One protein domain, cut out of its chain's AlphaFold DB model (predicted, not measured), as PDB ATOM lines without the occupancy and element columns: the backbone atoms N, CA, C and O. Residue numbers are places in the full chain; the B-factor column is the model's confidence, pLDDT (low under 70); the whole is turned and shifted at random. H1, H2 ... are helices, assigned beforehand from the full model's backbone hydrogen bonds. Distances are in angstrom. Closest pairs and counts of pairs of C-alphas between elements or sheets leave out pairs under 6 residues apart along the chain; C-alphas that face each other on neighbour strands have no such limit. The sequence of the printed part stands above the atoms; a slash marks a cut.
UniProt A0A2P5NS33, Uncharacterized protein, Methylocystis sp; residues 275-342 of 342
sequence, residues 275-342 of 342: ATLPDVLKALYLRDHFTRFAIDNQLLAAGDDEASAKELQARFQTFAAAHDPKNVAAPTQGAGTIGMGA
ATOM      1  N   ALA A 275     203.580  19.836  75.731       84.75
ATOM      2  CA  ALA A 275     204.773  20.663  75.528       84.75
ATOM      3  C   ALA A 275     205.597  20.271  74.288       84.75
ATOM      4  O   ALA A 275     206.705  20.774  74.109       84.75
ATOM      5  N   THR A 276     205.084  19.379  73.435       89.12
ATOM      6  CA  THR A 276     205.774  19.023  72.186       89.12
ATOM      7  C   THR A 276     205.650  20.148  71.164       89.12
ATOM      8  O   THR A 276     204.746  20.984  71.251       89.12
ATOM      9  N   LEU A 277     206.514  20.179  70.147       88.44
ATOM     10  CA  LEU A 277     206.413  21.203  69.105       88.44
ATOM     11  C   LEU A 277     205.036  21.240  68.420       88.44
ATOM     12  O   LEU A 277     204.504  22.341  68.276       88.44
ATOM     13  N   PRO A 278     204.408  20.109  68.033       90.31
ATOM     14  CA  PRO A 278     203.033  20.122  67.535       90.31
ATOM     15  C   PRO A 278     202.033  20.809  68.476       90.31
ATOM     16  O   PRO A 278     201.208  21.596  68.006       90.31
ATOM     17  N   ASP A 279     202.132  20.567  69.786       91.00
ATOM     18  CA  ASP A 279     201.251  21.184  70.785       91.00
ATOM     19  C   ASP A 279     201.490  22.694  70.881       91.00
ATOM     20  O   ASP A 279     200.546  23.486  70.842       91.00
ATOM     21  N   VAL A 280     202.758  23.114  70.922       89.19
ATOM     22  CA  VAL A 280     203.144  24.531  70.967       89.19
ATOM     23  C   VAL A 280     202.681  25.262  69.707       89.19
ATOM     24  O   VAL A 280     202.107  26.349  69.798       89.19
ATOM     25  N   LEU A 281     202.870  24.672  68.522       88.69
ATOM     26  CA  LEU A 281     202.396  25.248  67.259       88.69
ATOM     27  C   LEU A 281     200.869  25.352  67.232       88.69
ATOM     28  O   LEU A 281     200.334  26.374  66.789       88.69
ATOM     29  N   LYS A 282     200.159  24.350  67.763       92.38
ATOM     30  CA  LYS A 282     198.701  24.394  67.895       92.38
ATOM     31  C   LYS A 282     198.263  25.493  68.857       92.38
ATOM     32  O   LYS A 282     197.333  26.237  68.546       92.38
ATOM     33  N   ALA A 283     198.932  25.634  69.994       91.38
ATOM     34  CA  ALA A 283     198.631  26.661  70.982       91.38
ATOM     35  C   ALA A 283     198.860  28.073  70.420       91.38
ATOM     36  O   ALA A 283     198.012  28.948  70.596       91.38
ATOM     37  N   LEU A 284     199.960  28.293  69.694       89.19
ATOM     38  CA  LEU A 284     200.243  29.568  69.026       89.19
ATOM     39  C   LEU A 284     199.183  29.908  67.975       89.19
ATOM     40  O   LEU A 284     198.688  31.037  67.957       89.19
ATOM     41  N   TYR A 285     198.797  28.926  67.160       91.31
ATOM     42  CA  TYR A 285     197.728  29.056  66.173       91.31
ATOM     43  C   TYR A 285     196.387  29.421  66.819       91.31
ATOM     44  O   TYR A 285     195.745  30.399  66.436       91.31
ATOM     45  N   LEU A 286     195.973  28.661  67.837       94.12
ATOM     46  CA  LEU A 286     194.720  28.906  68.548       94.12
ATOM     47  C   LEU A 286     194.731  30.268  69.235       94.12
ATOM     48  O   LEU A 286     193.715  30.955  69.208       94.12
ATOM     49  N   ARG A 287     195.863  30.687  69.812       92.94
ATOM     50  CA  ARG A 287     196.005  32.012  70.426       92.94
ATOM     51  C   ARG A 287     195.739  33.124  69.416       92.94
ATOM     52  O   ARG A 287     195.002  34.050  69.741       92.94
ATOM     53  N   ASP A 288     196.311  33.043  68.216       88.88
ATOM     54  CA  ASP A 288     196.092  34.050  67.167       88.88
ATOM     55  C   ASP A 288     194.624  34.077  66.716       88.88
ATOM     56  O   ASP A 288     193.935  35.094  66.834       88.88
ATOM     57  N   HIS A 289     194.097  32.927  66.299       92.75
ATOM     58  CA  HIS A 289     192.731  32.834  65.789       92.75
ATOM     59  C   HIS A 289     191.674  33.168  66.846       92.75
ATOM     60  O   HIS A 289     190.681  33.826  66.533       92.75
ATOM     61  N   PHE A 290     191.887  32.774  68.102       95.19
ATOM     62  CA  PHE A 290     190.984  33.130  69.192       95.19
ATOM     63  C   PHE A 290     191.052  34.621  69.527       95.19
ATOM     64  O   PHE A 290     190.028  35.210  69.860       95.19
ATOM     65  N   THR A 291     192.219  35.258  69.389       94.06
ATOM     66  CA  THR A 291     192.342  36.716  69.551       94.06
ATOM     67  C   THR A 291     191.528  37.444  68.485       94.06
ATOM     68  O   THR A 291     190.761  38.344  68.824       94.06
ATOM     69  N   ARG A 292     191.617  37.018  67.217       93.62
ATOM     70  CA  ARG A 292     190.781  37.564  66.131       93.62
ATOM     71  C   ARG A 292     189.295  37.335  66.395       93.62
ATOM     72  O   ARG A 292     188.520  38.285  66.369       93.62
ATOM     73  N   PHE A 293     188.912  36.110  66.758       96.00
ATOM     74  CA  PHE A 293     187.540  35.790  67.153       96.00
ATOM     75  C   PHE A 293     187.042  36.699  68.283       96.00
ATOM     76  O   PHE A 293     185.937  37.231  68.201       96.00
ATOM     77  N   ALA A 294     187.844  36.901  69.328       95.19
ATOM     78  CA  ALA A 294     187.479  37.765  70.439       95.19
ATOM     79  C   ALA A 294     187.263  39.209  69.974       95.19
ATOM     80  O   ALA A 294     186.259  39.795  70.363       95.19
ATOM     81  N   ILE A 295     188.145  39.753  69.124       94.38
ATOM     82  CA  ILE A 295     188.030  41.100  68.537       94.38
ATOM     83  C   ILE A 295     186.739  41.237  67.715       94.38
ATOM     84  O   ILE A 295     185.961  42.164  67.945       94.38
ATOM     85  N   ASP A 296     186.468  40.292  66.818       95.75
ATOM     86  CA  ASP A 296     185.322  40.353  65.897       95.75
ATOM     87  C   ASP A 296     183.964  40.232  66.608       95.75
ATOM     88  O   ASP A 296     182.923  40.594  66.055       95.75
ATOM     89  N   ASN A 297     183.955  39.719  67.841       95.75
ATOM     90  CA  ASN A 297     182.739  39.436  68.599       95.75
ATOM     91  C   ASN A 297     182.590  40.279  69.880       95.75
ATOM     92  O   ASN A 297     181.655  40.042  70.646       95.75
ATOM     93  N   GLN A 298     183.441  41.293  70.104       93.19
ATOM     94  CA  GLN A 298     183.393  42.131  71.318       93.19
ATOM     95  C   GLN A 298     182.031  42.804  71.531       93.19
ATOM     96  O   GLN A 298     181.548  42.872  72.658       93.19
ATOM     97  N   LEU A 299     181.390  43.275  70.454       91.75
ATOM     98  CA  LEU A 299     180.089  43.948  70.547       91.75
ATOM     99  C   LEU A 299     178.949  42.991  70.908       91.75
ATOM    100  O   LEU A 299     178.045  43.382  71.635       91.75
ATOM    101  N   LEU A 300     179.006  41.737  70.444       90.19
ATOM    102  CA  LEU A 300     178.034  40.708  70.826       90.19
ATOM    103  C   LEU A 300     178.206  40.308  72.292       90.19
ATOM    104  O   LEU A 300     177.224  40.102  72.993       90.19
ATOM    105  N   ALA A 301     179.451  40.238  72.770       85.81
ATOM    106  CA  ALA A 301     179.744  39.951  74.171       85.81
ATOM    107  C   ALA A 301     179.318  41.084  75.125       85.81
ATOM    108  O   ALA A 301     179.087  40.824  76.302       85.81
ATOM    109  N   ALA A 302     179.220  42.321  74.630       90.25
ATOM    110  CA  ALA A 302     178.750  43.479  75.391       90.25
ATOM    111  C   ALA A 302     177.219  43.655  75.372       90.25
ATOM    112  O   ALA A 302     176.711  44.544  76.053       90.25
ATOM    113  N   GLY A 303     176.490  42.869  74.573       88.06
ATOM    114  CA  GLY A 303     175.031  42.912  74.523       88.06
ATOM    115  C   GLY A 303     174.401  42.216  75.730       88.06
ATOM    116  O   GLY A 303     174.754  41.083  76.046       88.06
ATOM    117  N   ASP A 304     173.425  42.867  76.364       90.75
ATOM    118  CA  ASP A 304     172.699  42.326  77.526       90.75
ATOM    119  C   ASP A 304     171.466  41.479  77.135       90.75
ATOM    120  O   ASP A 304     170.664  41.092  77.987       90.75
ATOM    121  N   ASP A 305     171.268  41.212  75.841       94.62
ATOM    122  CA  ASP A 305     170.096  40.512  75.320       94.62
ATOM    123  C   ASP A 305     170.366  39.035  74.970       94.62
ATOM    124  O   ASP A 305     171.470  38.617  74.615       94.62
ATOM    125  N   GLU A 306     169.310  38.219  75.042       94.25
ATOM    126  CA  GLU A 306     169.380  36.776  74.780       94.25
ATOM    127  C   GLU A 306     169.801  36.449  73.334       94.25
ATOM    128  O   GLU A 306     170.405  35.400  73.090       94.25
ATOM    129  N   ALA A 307     169.498  37.319  72.363       94.12
ATOM    130  CA  ALA A 307     169.854  37.079  70.967       94.12
ATOM    131  C   ALA A 307     171.366  37.234  70.756       94.12
ATOM    132  O   ALA A 307     171.971  36.369  70.118       94.12
ATOM    133  N   SER A 308     171.986  38.247  71.365       92.44
ATOM    134  CA  SER A 308     173.443  38.439  71.376       92.44
ATOM    135  C   SER A 308     174.179  37.241  71.989       92.44
ATOM    136  O   SER A 308     175.145  36.741  71.405       92.44
ATOM    137  N   ALA A 309     173.681  36.698  73.107       94.12
ATOM    138  CA  ALA A 309     174.263  35.512  73.743       94.12
ATOM    139  C   ALA A 309     174.161  34.246  72.866       94.12
ATOM    140  O   ALA A 309     175.129  33.486  72.750       94.12
ATOM    141  N   LYS A 310     173.007  34.019  72.221       96.25
ATOM    142  CA  LYS A 310     172.807  32.887  71.295       96.25
ATOM    143  C   LYS A 310     173.697  32.992  70.062       96.25
ATOM    144  O   LYS A 310     174.290  31.992  69.656       96.25
ATOM    145  N   GLU A 311     173.821  34.187  69.494       96.19
ATOM    146  CA  GLU A 311     174.687  34.436  68.341       96.19
ATOM    147  C   GLU A 311     176.161  34.200  68.701       96.19
ATOM    148  O   GLU A 311     176.865  33.491  67.980       96.19
ATOM    149  N   LEU A 312     176.627  34.701  69.852       96.44
ATOM    150  CA  LEU A 312     177.995  34.460  70.322       96.44
ATOM    151  C   LEU A 312     178.279  32.960  70.506       96.44
ATOM    152  O   LEU A 312     179.332  32.474  70.087       96.44
ATOM    153  N   GLN A 313     177.335  32.211  71.084       96.62
ATOM    154  CA  GLN A 313     177.460  30.762  71.241       96.62
ATOM    155  C   GLN A 313     177.540  30.043  69.886       96.62
ATOM    156  O   GLN A 313     178.406  29.183  69.707       96.62
ATOM    157  N   ALA A 314     176.677  30.391  68.930       97.56
ATOM    158  CA  ALA A 314     176.681  29.796  67.593       97.56
ATOM    159  C   ALA A 314     178.001  30.076  66.851       97.56
ATOM    160  O   ALA A 314     178.590  29.181  66.229       97.56
ATOM    161  N   ARG A 315     178.527  31.300  66.977       97.75
ATOM    162  CA  ARG A 315     179.830  31.677  66.416       97.75
ATOM    163  C   ARG A 315     180.983  30.946  67.085       97.75
ATOM    164  O   ARG A 315     181.879  30.485  66.385       97.75
ATOM    165  N   PHE A 316     180.949  30.773  68.404       97.38
ATOM    166  CA  PHE A 316     181.961  29.991  69.111       97.38
ATOM    167  C   PHE A 316     181.938  28.511  68.705       97.38
ATOM    168  O   PHE A 316     182.992  27.913  68.513       97.38
ATOM    169  N   GLN A 317     180.757  27.916  68.512       97.75
ATOM    170  CA  GLN A 317     180.647  26.543  68.002       97.75
ATOM    171  C   GLN A 317     181.237  26.417  66.594       97.75
ATOM    172  O   GLN A 317     181.986  25.479  66.327       97.75
ATOM    173  N   THR A 318     180.960  27.389  65.722       97.56
ATOM    174  CA  THR A 318     181.547  27.455  64.374       97.56
ATOM    175  C   THR A 318     183.069  27.595  64.441       97.56
ATOM    176  O   THR A 318     183.780  26.867  63.752       97.56
ATOM    177  N   PHE A 319     183.579  28.465  65.317       97.31
ATOM    178  CA  PHE A 319     185.011  28.628  65.576       97.31
ATOM    179  C   PHE A 319     185.651  27.314  66.046       97.31
ATOM    180  O   PHE A 319     186.641  26.864  65.473       97.31
ATOM    181  N   ALA A 320     185.070  26.662  67.054       96.81
ATOM    182  CA  ALA A 320     185.590  25.415  67.605       96.81
ATOM    183  C   ALA A 320     185.580  24.278  66.573       96.81
ATOM    184  O   ALA A 320     186.529  23.498  66.523       96.81
ATOM    185  N   ALA A 321     184.547  24.202  65.729       96.56
ATOM    186  CA  ALA A 321     184.477  23.229  64.642       96.56
ATOM    187  C   ALA A 321     185.516  23.504  63.544       96.56
ATOM    188  O   ALA A 321     186.117  22.567  63.027       96.56
ATOM    189  N   ALA A 322     185.747  24.774  63.199       96.44
ATOM    190  CA  ALA A 322     186.695  25.160  62.156       96.44
ATOM    191  C   ALA A 322     188.160  24.987  62.587       96.44
ATOM    192  O   ALA A 322     188.993  24.555  61.793       96.44
ATOM    193  N   HIS A 323     188.480  25.327  63.838       95.94
ATOM    194  CA  HIS A 323     189.855  25.327  64.340       95.94
ATOM    195  C   HIS A 323     190.244  24.054  65.092       95.94
ATOM    196  O   HIS A 323     191.425  23.891  65.394       95.94
ATOM    197  N   ASP A 324     189.279  23.181  65.396       96.00
ATOM    198  CA  ASP A 324     189.436  21.885  66.068       96.00
ATOM    199  C   ASP A 324     190.553  21.880  67.131       96.00
ATOM    200  O   ASP A 324     191.649  21.362  66.889       96.00
ATOM    201  N   PRO A 325     190.335  22.497  68.311       93.75
ATOM    202  CA  PRO A 325     191.392  22.688  69.304       93.75
ATOM    203  C   PRO A 325     192.075  21.400  69.774       93.75
ATOM    204  O   PRO A 325     193.205  21.456  70.247       93.75
ATOM    205  N   LYS A 326     191.404  20.247  69.641       92.94
ATOM    206  CA  LYS A 326     191.918  18.937  70.065       92.94
ATOM    207  C   LYS A 326     192.808  18.274  69.018       92.94
ATOM    208  O   LYS A 326     193.563  17.365  69.356       92.94
ATOM    209  N   ASN A 327     192.722  18.695  67.761       94.62
ATOM    210  CA  ASN A 327     193.568  18.180  66.698       94.62
ATOM    211  C   ASN A 327     194.840  19.024  66.578       94.62
ATOM    212  O   ASN A 327     194.857  20.089  65.957       94.62
ATOM    213  N   VAL A 328     195.916  18.531  67.190       91.56
ATOM    214  CA  VAL A 328     197.236  19.185  67.204       91.56
ATOM    215  C   VAL A 328     197.921  19.174  65.837       91.56
ATOM    216  O   VAL A 328     198.761  20.025  65.557       91.56
ATOM    217  N   ALA A 329     197.536  18.248  64.952       89.06
ATOM    218  CA  ALA A 329     198.142  18.115  63.632       89.06
ATOM    219  C   ALA A 329     197.611  19.153  62.633       89.06
ATOM    220  O   ALA A 329     198.355  19.591  61.756       89.06
ATOM    221  N   ALA A 330     196.337  19.545  62.741       89.44
ATOM    222  CA  ALA A 330     195.734  20.554  61.877       89.44
ATOM    223  C   ALA A 330     194.391  21.078  62.428       89.44
ATOM    224  O   ALA A 330     193.664  20.327  63.073       89.44
ATOM    225  N   PRO A 331     194.003  22.326  62.114       92.19
ATOM    226  CA  PRO A 331     194.863  23.395  61.604       92.19
ATOM    227  C   PRO A 331     195.841  23.879  62.692       92.19
ATOM    228  O   PRO A 331     195.515  23.847  63.881       92.19
ATOM    229  N   THR A 332     197.053  24.272  62.294       90.62
ATOM    230  CA  THR A 332     198.158  24.637  63.198       90.62
ATOM    231  C   THR A 332     199.042  25.722  62.575       90.62
ATOM    232  O   THR A 332     198.866  26.073  61.405       90.62
ATOM    233  N   GLN A 333     199.980  26.269  63.348       86.88
ATOM    234  CA  GLN A 333     200.892  27.316  62.897       86.88
ATOM    235  C   GLN A 333     201.833  26.761  61.818       86.88
ATOM    236  O   GLN A 333     202.440  25.704  61.991       86.88
ATOM    237  N   GLY A 334     201.978  27.490  60.707       81.81
ATOM    238  CA  GLY A 334     202.929  27.141  59.651       81.81
ATOM    239  C   GLY A 334     204.381  27.244  60.125       81.81
ATOM    240  O   GLY A 334     204.744  28.158  60.870       81.81
ATOM    241  N   ALA A 335     205.232  26.318  59.682       81.19
ATOM    242  CA  ALA A 335     206.642  26.321  60.048       81.19
ATOM    243  C   ALA A 335     207.369  27.576  59.538       81.19
ATOM    244  O   ALA A 335     207.168  28.024  58.410       81.19
ATOM    245  N   GLY A 336     208.258  28.127  60.370       76.88
ATOM    246  CA  GLY A 336     209.090  29.279  60.014       76.88
ATOM    247  C   GLY A 336     208.383  30.639  60.037       76.88
ATOM    248  O   GLY A 336     209.017  31.639  59.694       76.88
ATOM    249  N   THR A 337     207.126  30.696  60.485       74.00
ATOM    250  CA  THR A 337     206.367  31.937  60.685       74.00
ATOM    251  C   THR A 337     206.147  32.167  62.178       74.00
ATOM    252  O   THR A 337     205.526  31.342  62.848       74.00
ATOM    253  N   ILE A 338     206.628  33.295  62.702       67.19
ATOM    254  CA  ILE A 338     206.393  33.713  64.091       67.19
ATOM    255  C   ILE A 338     205.538  34.976  64.038       67.19
ATOM    256  O   ILE A 338     206.062  36.073  63.880       67.19
ATOM    257  N   GLY A 339     204.218  34.827  64.143       61.03
ATOM    258  CA  GLY A 339     203.302  35.966  64.148       61.03
ATOM    259  C   GLY A 339     201.937  35.651  63.556       61.03
ATOM    260  O   GLY A 339     201.691  34.535  63.097       61.03
ATOM    261  N   MET A 340     201.073  36.668  63.580       52.66
ATOM    262  CA  MET A 340     199.763  36.649  62.937       52.66
ATOM    263  C   MET A 340     199.983  36.504  61.427       52.66
ATOM    264  O   MET A 340     200.402  37.459  60.772       52.66
ATOM    265  N   GLY A 341     199.776  35.307  60.875       51.84
ATOM    266  CA  GLY A 341     199.741  35.130  59.423       51.84
ATOM    267  C   GLY A 341     198.595  35.980  58.888       51.84
ATOM    268  O   GLY A 341     197.487  35.837  59.396       51.84
ATOM    269  N   ALA A 342     198.868  36.919  57.976       40.75
ATOM    270  CA  ALA A 342     197.864  37.845  57.443       40.75
ATOM    271  C   ALA A 342     196.571  37.110  57.049       40.75
ATOM    272  O   ALA A 342     196.673  36.165  56.234       40.75
TER     273      ALA A 342
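Overview. This is residues 275 to 342 of the 342 residues of an uncharacterized protein of Methylocystis sp (UniProt A0A2P5NS33). Two long helices, H1 and H3, run opposite ways as the two sides of an open, narrow U, with the short helix H2 at the turn between them and a long tail, residues 324 to 342, at the other end. The tail leaves the end of H3, crosses the first half of H1 to its other side and then folds back, and the two long helices are close to each other but not clearly touching. The printed part has 68 residues with three named helices in the order H1, H2, H3 and no named strand; the class is all helix, with 42 residues in the helices. The whole is loose, with a radius of gyration of the C-alphas of 13.9 A, and only just elongated, its C-alphas spanning 42 by 21 by 19 A.

Arrangement. H1, residues 277 to 296, and H2, residues 298 to 301, meet only through their link, the single residue Asn 297. H2 touches H3, residues 306 to 323, with 7 pairs of C-alphas within 8 A. H3 touches H2 with residues 308 to 312 alone, and the closest C-alphas of the two are those of Leu 300 and Ser 308, 5.2 A apart. H1 and H3 are close but not clearly touching, with 2 pairs of C-alphas within 8 A. Their closest C-alphas are those of Leu 286 and His 323, 7.4 A apart, while their centres are 16.7 A apart. They run opposite ways at a shallow tilt of 28 degrees. In H1 and H3 every O i to N i+4 pair is within hydrogen-bond range; H2 is too short for such a pair, and its one O i to N i+3 pair is within range.

Along the chain. H1 begins at C-alpha 277, (206.413, 21.203, 69.105), and measures 28.7 A to C-alpha 296, (185.322, 40.353, 65.897). H2 measures 5.1 A. H3 measures 25.7 A, from C-alpha 306 at (169.380, 36.776, 74.780) to C-alpha 323 at (189.855, 25.327, 64.340).

Size, cuts and confidence. The two C-alphas farthest apart are those of Asp 305 and Gly 336, 43.4 A. The printed part has no cut, and its last residue, Ala 342, is the chain's last. Both links, H1 to H2 and H2 to H3, are tight. Residues 324 to 342 hold no named element, and their C-alphas lie 8 to 21 A from the mean of all C-alphas. The mean pLDDT of the printed part is 89.3, and residues 338 to 342 are under 70.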